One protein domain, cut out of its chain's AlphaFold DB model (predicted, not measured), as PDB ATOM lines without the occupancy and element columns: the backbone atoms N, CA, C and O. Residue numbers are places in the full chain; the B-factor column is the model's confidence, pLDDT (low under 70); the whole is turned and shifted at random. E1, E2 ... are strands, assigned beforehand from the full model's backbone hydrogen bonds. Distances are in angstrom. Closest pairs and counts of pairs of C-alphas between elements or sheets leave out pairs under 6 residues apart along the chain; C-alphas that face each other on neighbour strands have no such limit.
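This is residues 30 to 100 of the 126 residues of the protein "Ureidoglycolate lyase" of Chytriomyces confervae (UniProt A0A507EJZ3). With little regular structure, this elongated domain has a long hairpin, E3 and E4, beside a short strand pair, E2 and E5, with long loops at opposite ends, residues 44 to 55 and 63 to 76. The 71 printed residues hold five named strands, E1 to E5 in chain order, and no named helix; it is all strand, with 22 residues in named elements. It is only just loose, close to compact: the radius of gyration of the C-alphas is 13.5 A, the spans 47 by 24 by 18 A.

E1, residues 33 to 35, begins at C-alpha 33 (157.738, 164.076, 258.840). E2 is residues 41 to 43. E3, residues 56 to 62, is 20.0 A long; E4, residues 77 to 82, 16.5 A. E5, residues 87 to 89, ends at C-alpha 89 (165.217, 167.456, 249.598).

E1 pairs with no named strand. E2 and E5 are antiparallel, with N 43 and O 87 2.8 A apart. The hairpin E3 and E4 is antiparallel, with N 59 and O 79 2.8 A apart. Residues 61 to 62 of E3 also pair with residues 94 to 95, antiparallel. E3 and E5 are only just apart, closest 8.1 A.

The farthest C-alphas, Leu 51 and Asn 67, are 46.6 A apart. The printed part has no cut. The links E2 to E3 and E3 to E4 are long. Residues 99 to 100 have pLDDT under 70.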
ATOM      1  N   LEU A  30     155.141 170.876 264.844       87.81
ATOM      2  CA  LEU A  30     155.470 169.811 263.901       87.81
ATOM      3  C   LEU A  30     154.830 168.492 264.355       87.81
ATOM      4  O   LEU A  30     155.177 167.966 265.411       87.81
ATOM      5  N   SER A  31     153.907 167.962 263.553       87.75
ATOM      6  CA  SER A  31     153.136 166.754 263.873       87.75
ATOM      7  C   SER A  31     153.589 165.502 263.130       87.75
ATOM      8  O   SER A  31     153.267 164.406 263.571       87.75
ATOM      9  N   LEU A  32     154.302 165.638 262.011       90.19
ATOM     10  CA  LEU A  32     154.768 164.517 261.199       90.19
ATOM     11  C   LEU A  32     155.982 164.921 260.361       90.19
ATOM     12  O   LEU A  32     156.233 166.109 260.155       90.19
ATOM     13  N   LEU A  33     156.715 163.927 259.874       92.56
ATOM     14  CA  LEU A  33     157.738 164.076 258.840       92.56
ATOM     15  C   LEU A  33     157.530 162.999 257.777       92.56
ATOM     16  O   LEU A  33     157.122 161.886 258.102       92.56
ATOM     17  N   GLU A  34     157.875 163.304 256.537       93.25
ATOM     18  CA  GLU A  34     157.880 162.358 255.427       93.25
ATOM     19  C   GLU A  34     159.255 162.284 254.763       93.25
ATOM     20  O   GLU A  34     160.122 163.130 254.990       93.25
ATOM     21  N   ARG A  35     159.490 161.230 253.985       93.12
ATOM     22  CA  ARG A  35     160.675 161.098 253.136       93.12
ATOM     23  C   ARG A  35     160.362 160.326 251.864       93.12
ATOM     24  O   ARG A  35     159.447 159.501 251.849       93.12
ATOM     25  N   HIS A  36     161.252 160.495 250.888       92.00
ATOM     26  CA  HIS A  36     161.257 159.748 249.635       92.00
ATOM     27  C   HIS A  36     162.515 158.881 249.500       92.00
ATOM     28  O   HIS A  36     163.586 159.418 249.207       92.00
ATOM     29  N   PRO A  37     162.472 157.565 249.789       90.44
ATOM     30  CA  PRO A  37     163.671 156.720 249.803       90.44
ATOM     31  C   PRO A  37     164.366 156.525 248.445       90.44
ATOM     32  O   PRO A  37     165.512 156.075 248.421       90.44
ATOM     33  N   HIS A  38     163.706 156.843 247.333       88.81
ATOM     34  CA  HIS A  38     164.164 156.576 245.969       88.81
ATOM     35  C   HIS A  38     164.220 157.824 245.076       88.81
ATOM     36  O   HIS A  38     164.882 157.773 244.038       88.81
ATOM     37  N   THR A  39     163.590 158.941 245.457       89.88
ATOM     38  CA  THR A  39     163.599 160.182 244.665       89.88
ATOM     39  C   THR A  39     164.029 161.413 245.459       89.88
ATOM     40  O   THR A  39     164.128 161.411 246.684       89.88
ATOM     41  N   ILE A  40     164.361 162.472 244.719       93.44
ATOM     42  CA  ILE A  40     164.517 163.825 245.254       93.44
ATOM     43  C   ILE A  40     163.226 164.602 245.018       93.44
ATOM     44  O   ILE A  40     162.512 164.336 244.050       93.44
ATOM     45  N   GLN A  41     162.981 165.620 245.833       93.38
ATOM     46  CA  GLN A  41     161.824 166.492 245.669       93.38
ATOM     47  C   GLN A  41     162.254 167.952 245.758       93.38
ATOM     48  O   GLN A  41     162.967 168.344 246.682       93.38
ATOM     49  N   THR A  42     161.836 168.755 244.781       95.06
ATOM     50  CA  THR A  42     162.200 170.171 244.682       95.06
ATOM     51  C   THR A  42     160.952 171.039 244.733       95.06
ATOM     52  O   THR A  42     160.047 170.872 243.918       95.06
ATOM     53  N   PHE A  43     160.940 172.016 245.640       94.31
ATOM     54  CA  PHE A  43     159.920 173.055 245.726       94.31
ATOM     55  C   PHE A  43     160.507 174.403 245.328       94.31
ATOM     56  O   PHE A  43     161.541 174.831 245.849       94.31
ATOM     57  N   ILE A  44     159.831 175.080 244.406       94.38
ATOM     58  CA  ILE A  44     160.184 176.421 243.944       94.38
ATOM     59  C   ILE A  44     158.941 177.295 244.126       94.38
ATOM     60  O   ILE A  44     157.912 176.989 243.519       94.38
ATOM     61  N   PRO A  45     159.000 178.360 244.946       92.56
ATOM     62  CA  PRO A  45     157.895 179.300 245.065       92.56
ATOM     63  C   PRO A  45     157.556 179.926 243.706       92.56
ATOM     64  O   PRO A  45     158.445 180.320 242.950       92.56
ATOM     65  N   MET A  46     156.264 180.035 243.399       91.44
ATOM     66  CA  MET A  46     155.756 180.612 242.150       91.44
ATOM     67  C   MET A  46     154.678 181.660 242.436       91.44
ATOM     68  O   MET A  46     154.050 181.645 243.490       91.44
ATOM     69  N   GLY A  47     154.454 182.570 241.483       89.25
ATOM     70  CA  GLY A  47     153.380 183.569 241.566       89.25
ATOM     71  C   GLY A  47     153.659 184.764 242.485       89.25
ATOM     72  O   GLY A  47     152.743 185.528 242.774       89.25
ATOM     73  N   LEU A  48     154.905 184.952 242.929       89.06
ATOM     74  CA  LEU A  48     155.304 186.078 243.777       89.06
ATOM     75  C   LEU A  48     155.722 187.296 242.942       89.06
ATOM     76  O   LEU A  48     156.275 187.166 241.848       89.06
ATOM     77  N   SER A  49     155.484 188.495 243.478       91.81
ATOM     78  CA  SER A  49     155.981 189.736 242.876       91.81
ATOM     79  C   SER A  49     157.516 189.772 242.914       91.81
ATOM     80  O   SER A  49     158.095 189.412 243.939       91.81
ATOM     81  N   PRO A  50     158.203 190.300 241.882       85.06
ATOM     82  CA  PRO A  50     159.654 190.512 241.927       85.06
ATOM     83  C   PRO A  50     160.124 191.420 243.076       85.06
ATOM     84  O   PRO A  50     161.299 191.407 243.428       85.06
ATOM     85  N   LEU A  51     159.218 192.228 243.639       91.06
ATOM     86  CA  LEU A  51     159.481 193.123 244.771       91.06
ATOM     87  C   LEU A  51     159.038 192.534 246.120       91.06
ATOM     88  O   LEU A  51     159.134 193.210 247.145       91.06
ATOM     89  N   ASP A  52     158.518 191.305 246.137       92.00
ATOM     90  CA  ASP A  52     158.096 190.650 247.367       92.00
ATOM     91  C   ASP A  52     159.307 190.317 248.246       92.00
ATOM     92  O   ASP A  52     160.186 189.530 247.897       92.00
ATOM     93  N   THR A  53     159.328 190.932 249.423       89.69
ATOM     94  CA  THR A  53     160.342 190.718 250.458       89.69
ATOM     95  C   THR A  53     159.755 190.106 251.720       89.69
ATOM     96  O   THR A  53     160.491 189.919 252.688       89.69
ATOM     97  N   GLN A  54     158.465 189.773 251.740       91.44
ATOM     98  CA  GLN A  54     157.725 189.347 252.930       91.44
ATOM     99  C   GLN A  54     157.411 187.856 252.914       91.44
ATOM    100  O   GLN A  54     157.420 187.241 253.977       91.44
ATOM    101  N   THR A  55     157.221 187.249 251.741       90.19
ATOM    102  CA  THR A  55     156.936 185.813 251.668       90.19
ATOM    103  C   THR A  55     158.072 184.992 252.269       90.19
ATOM    104  O   THR A  55     159.248 185.121 251.896       90.19
ATOM    105  N   ARG A  56     157.709 184.154 253.238       90.50
ATOM    106  CA  ARG A  56     158.577 183.193 253.916       90.50
ATOM    107  C   ARG A  56     157.873 181.851 253.976       90.50
ATOM    108  O   ARG A  56     156.652 181.803 254.093       90.50
ATOM    109  N   PHE A  57     158.650 180.782 253.964       91.62
ATOM    110  CA  PHE A  57     158.151 179.444 254.242       91.62
ATOM    111  C   PHE A  57     159.137 178.680 255.124       91.62
ATOM    112  O   PHE A  57     160.340 178.964 255.138       91.62
ATOM    113  N   LEU A  58     158.602 177.755 255.918       92.56
ATOM    114  CA  LEU A  58     159.377 176.955 256.856       92.56
ATOM    115  C   LEU A  58     159.827 175.660 256.193       92.56
ATOM    116  O   LEU A  58     159.025 174.918 255.642       92.56
ATOM    117  N   VAL A  59     161.118 175.380 256.309       95.00
ATOM    118  CA  VAL A  59     161.751 174.147 255.851       95.00
ATOM    119  C   VAL A  59     162.214 173.406 257.088       95.00
ATOM    120  O   VAL A  59     163.137 173.847 257.771       95.00
ATOM    121  N   MET A  60     161.571 172.291 257.403       95.38
ATOM    122  CA  MET A  60     161.934 171.468 258.554       95.38
ATOM    123  C   MET A  60     162.467 170.136 258.067       95.38
ATOM    124  O   MET A  60     161.827 169.485 257.252       95.38
ATOM    125  N   VAL A  61     163.634 169.737 258.569       97.00
ATOM    126  CA  VAL A  61     164.302 168.485 258.200       97.00
ATOM    127  C   VAL A  61     164.805 167.754 259.433       97.00
ATOM    128  O   VAL A  61     165.160 168.376 260.437       97.00
ATOM    129  N   ALA A  62     164.899 166.433 259.345       96.62
ATOM    130  CA  ALA A  62     165.515 165.604 260.369       96.62
ATOM    131  C   ALA A  62     166.558 164.661 259.756       96.62
ATOM    132  O   ALA A  62     166.354 164.124 258.666       96.62
ATOM    133  N   PRO A  63     167.678 164.407 260.453       94.81
ATOM    134  CA  PRO A  63     168.596 163.364 260.034       94.81
ATOM    135  C   PRO A  63     167.967 161.984 260.247       94.81
ATOM    136  O   PRO A  63     167.120 161.786 261.118       94.81
ATOM    137  N   TYR A  64     168.423 161.016 259.463       93.00
ATOM    138  CA  TYR A  64     167.991 159.627 259.564       93.00
ATOM    139  C   TYR A  64     168.531 158.948 260.836       93.00
ATOM    140  O   TYR A  64     169.710 159.093 261.173       93.00
ATOM    141  N   GLN A  65     167.685 158.185 261.534       92.12
ATOM    142  CA  GLN A  65     168.074 157.363 262.679       92.12
ATOM    143  C   GLN A  65     168.205 155.891 262.255       92.12
ATOM    144  O   GLN A  65     167.221 155.158 262.217       92.12
ATOM    145  N   PHE A  66     169.438 155.450 261.974       82.25
ATOM    146  CA  PHE A  66     169.712 154.144 261.352       82.25
ATOM    147  C   PHE A  66     169.130 152.936 262.098       82.25
ATOM    148  O   PHE A  66     168.588 152.039 261.467       82.25
ATOM    149  N   ASN A  67     169.201 152.922 263.429       86.69
ATOM    150  CA  ASN A  67     168.776 151.763 264.221       86.69
ATOM    151  C   ASN A  67     167.252 151.589 264.308       86.69
ATOM    152  O   ASN A  67     166.795 150.553 264.775       86.69
ATOM    153  N   GLU A  68     166.478 152.606 263.927       83.81
ATOM    154  CA  GLU A  68     165.031 152.651 264.163       83.81
ATOM    155  C   GLU A  68     164.224 152.965 262.895       83.81
ATOM    156  O   GLU A  68     163.011 153.128 262.981       83.81
ATOM    157  N   ASP A  69     164.892 153.076 261.742       88.44
ATOM    158  CA  ASP A  69     164.301 153.402 260.436       88.44
ATOM    159  C   ASP A  69     163.305 154.581 260.464       88.44
ATOM    160  O   ASP A  69     162.216 154.547 259.896       88.44
ATOM    161  N   ARG A  70     163.672 155.650 261.178       91.94
ATOM    162  CA  ARG A  70     162.787 156.795 261.460       91.94
ATOM    163  C   ARG A  70     163.557 158.123 261.470       91.94
ATOM    164  O   ARG A  70     164.796 158.102 261.484       91.94
ATOM    165  N   PRO A  71     162.892 159.295 261.466       93.94
ATOM    166  CA  PRO A  71     163.587 160.559 261.674       93.94
ATOM    167  C   PRO A  71     164.143 160.635 263.094       93.94
ATOM    168  O   PRO A  71     163.468 160.307 264.072       93.94
ATOM    169  N   TYR A  72     165.361 161.151 263.237       93.81
ATOM    170  CA  TYR A  72     165.906 161.464 264.548       93.81
ATOM    171  C   TYR A  72     165.254 162.753 265.074       93.81
ATOM    172  O   TYR A  72     165.791 163.850 264.922       93.81
ATOM    173  N   TRP A  73     164.101 162.597 265.727       89.94
ATOM    174  CA  TRP A  73     163.217 163.688 266.163       89.94
ATOM    175  C   TRP A  73     163.914 164.780 266.990       89.94
ATOM    176  O   TRP A  73     163.681 165.968 266.803       89.94
ATOM    177  N   ILE A  74     164.845 164.389 267.864       89.38
ATOM    178  CA  ILE A  74     165.597 165.317 268.731       89.38
ATOM    179  C   ILE A  74     166.556 166.216 267.925       89.38
ATOM    180  O   ILE A  74     166.988 167.260 268.404       89.38
ATOM    181  N   LYS A  75     166.905 165.827 266.694       93.38
ATOM    182  CA  LYS A  75     167.828 166.559 265.816       93.38
ATOM    183  C   LYS A  75     167.123 167.265 264.655       93.38
ATOM    184  O   LYS A  75     167.791 167.599 263.675       93.38
ATOM    185  N   VAL A  76     165.811 167.490 264.755       94.88
ATOM    186  CA  VAL A  76     165.071 168.316 263.792       94.88
ATOM    187  C   VAL A  76     165.705 169.704 263.711       94.88
ATOM    188  O   VAL A  76     166.093 170.298 264.719       94.88
ATOM    189  N   ARG A  77     165.817 170.221 262.491       96.19
ATOM    190  CA  ARG A  77     166.253 171.585 262.202       96.19
ATOM    191  C   ARG A  77     165.186 172.279 261.380       96.19
ATOM    192  O   ARG A  77     164.651 171.682 260.452       96.19
ATOM    193  N   ALA A  78     164.924 173.536 261.712       94.94
ATOM    194  CA  ALA A  78     164.052 174.412 260.950       94.94
ATOM    195  C   ALA A  78     164.883 175.523 260.302       94.94
ATOM    196  O   ALA A  78     165.782 176.086 260.929       94.94
ATOM    197  N   PHE A  79     164.559 175.844 259.059       95.88
ATOM    198  CA  PHE A  79     165.114 176.949 258.296       95.88
ATOM    199  C   PHE A  79     163.962 177.803 257.777       95.88
ATOM    200  O   PHE A  79     162.900 177.287 257.432       95.88
ATOM    201  N   VAL A  80     164.177 179.112 257.714       93.81
ATOM    202  CA  VAL A  80     163.239 180.041 257.085       93.81
ATOM    203  C   VAL A  80     163.775 180.350 255.694       93.81
ATOM    204  O   VAL A  80     164.838 180.959 255.573       93.81
ATOM    205  N   ALA A  81     163.052 179.927 254.665       93.31
ATOM    206  CA  ALA A  81     163.367 180.245 253.280       93.31
ATOM    207  C   ALA A  81     162.564 181.466 252.811       93.31
ATOM    208  O   ALA A  81     161.441 181.715 253.264       93.31
ATOM    209  N   THR A  82     163.153 182.258 251.921       93.50
ATOM    210  CA  THR A  82     162.521 183.426 251.293       93.50
ATOM    211  C   THR A  82     161.855 183.051 249.971       93.50
ATOM    212  O   THR A  82     162.226 182.066 249.339       93.50
ATOM    213  N   GLY A  83     160.897 183.858 249.505       91.69
ATOM    214  CA  GLY A  83     160.160 183.608 248.253       91.69
ATOM    215  C   GLY A  83     161.008 183.485 246.973       91.69
ATOM    216  O   GLY A  83     160.511 183.033 245.950       91.69
ATOM    217  N   ASN A  84     162.291 183.846 247.013       92.50
ATOM    218  CA  ASN A  84     163.246 183.690 245.913       92.50
ATOM    219  C   ASN A  84     164.222 182.509 246.098       92.50
ATOM    220  O   ASN A  84     165.226 182.431 245.391       92.50
ATOM    221  N   GLN A  85     163.967 181.613 247.054       94.75
ATOM    222  CA  GLN A  85     164.776 180.422 247.310       94.75
ATOM    223  C   GLN A  85     163.978 179.160 246.985       94.75
ATOM    224  O   GLN A  85     162.886 178.954 247.506       94.75
ATOM    225  N   GLY A  86     164.543 178.303 246.134       94.88
ATOM    226  CA  GLY A  86     164.068 176.934 245.951       94.88
ATOM    227  C   GLY A  86     164.720 175.990 246.960       94.88
ATOM    228  O   GLY A  86     165.856 176.211 247.385       94.88
ATOM    229  N   VAL A  87     164.020 174.922 247.326       96.62
ATOM    230  CA  VAL A  87     164.498 173.905 248.271       96.62
ATOM    231  C   VAL A  87     164.430 172.549 247.598       96.62
ATOM    232  O   VAL A  87     163.419 172.208 246.996       96.62
ATOM    233  N   THR A  88     165.512 171.779 247.683       96.75
ATOM    234  CA  THR A  88     165.545 170.391 247.214       96.75
ATOM    235  C   THR A  88     165.876 169.476 248.378       96.75
ATOM    236  O   THR A  88     166.941 169.601 248.984       96.75
ATOM    237  N   TYR A  89     164.972 168.549 248.674       95.94
ATOM    238  CA  TYR A  89     165.217 167.456 249.598       95.94
ATOM    239  C   TYR A  89     165.922 166.326 248.852       95.94
ATOM    240  O   TYR A  89     165.478 165.879 247.794       95.94
ATOM    241  N   GLY A  90     167.061 165.894 249.391       95.25
ATOM    242  CA  GLY A  90     167.789 164.744 248.864       95.25
ATOM    243  C   GLY A  90     167.057 163.429 249.141       95.25
ATOM    244  O   GLY A  90     166.182 163.362 250.005       95.25
ATOM    245  N   VAL A  91     167.480 162.373 248.446       93.12
ATOM    246  CA  VAL A  91     166.936 161.020 248.620       93.12
ATOM    247  C   VAL A  91     166.977 160.606 250.093       93.12
ATOM    248  O   VAL A  91     168.012 160.704 250.757       93.12
ATOM    249  N   GLY A  92     165.838 160.152 250.608       92.25
ATOM    250  CA  GLY A  92     165.663 159.633 251.962       92.25
ATOM    251  C   GLY A  92     165.715 160.680 253.079       92.25
ATOM    252  O   GLY A  92     165.655 160.299 254.251       92.25
ATOM    253  N   VAL A  93     165.827 161.975 252.758       95.19
ATOM    254  CA  VAL A  93     165.807 163.052 253.757       95.19
ATOM    255  C   VAL A  93     164.408 163.177 254.342       95.19
ATOM    256  O   VAL A  93     163.447 163.414 253.616       95.19
ATOM    257  N   TRP A  94     164.312 163.078 255.667       95.94
ATOM    258  CA  TRP A  94     163.078 163.381 256.378       95.94
ATOM    259  C   TRP A  94     162.835 164.884 256.397       95.94
ATOM    260  O   TRP A  94     163.711 165.644 256.820       95.94
ATOM    261  N   HIS A  95     161.646 165.301 255.985       95.25
ATOM    262  CA  HIS A  95     161.229 166.693 255.942       95.25
ATOM    263  C   HIS A  95     159.745 166.851 256.277       95.25
ATOM    264  O   HIS A  95     158.985 165.886 256.265       95.25
ATOM    265  N   ALA A  96     159.342 168.057 256.671       92.56
ATOM    266  CA  ALA A  96     157.928 168.366 256.851       92.56
ATOM    267  C   ALA A  96     157.257 168.538 255.481       92.56
ATOM    268  O   ALA A  96     157.888 169.108 254.584       92.56
ATOM    269  N   PRO A  97     155.997 168.103 255.326       88.94
ATOM    270  CA  PRO A  97     155.258 168.313 254.091       88.94
ATOM    271  C   PRO A  97     155.019 169.815 253.881       88.94
ATOM    272  O   PRO A  97     154.886 170.581 254.841       88.94
ATOM    273  N   MET A  98     154.990 170.240 252.618       80.19
ATOM    274  CA  MET A  98     154.730 171.641 252.251       80.19
ATOM    275  C   MET A  98     153.244 172.010 252.329       80.19
ATOM    276  O   MET A  98     152.915 173.181 252.506       80.19
ATOM    277  N   ASP A  99     152.366 171.016 252.228       67.44
ATOM    278  CA  ASP A  99     150.932 171.140 252.457       67.44
ATOM    279  C   ASP A  99     150.541 170.317 253.692       67.44
ATOM    280  O   ASP A  99     151.283 169.432 254.130       67.44
ATOM    281  N   GLU A 100     149.382 170.591 254.281       51.03
ATOM    282  CA  GLU A 100     148.815 169.667 255.252       51.03
ATOM    283  C   GLU A 100     148.543 168.355 254.508       51.03
ATOM    284  O   GLU A 100     147.619 168.271 253.708       51.03
TER     285      GLU A 100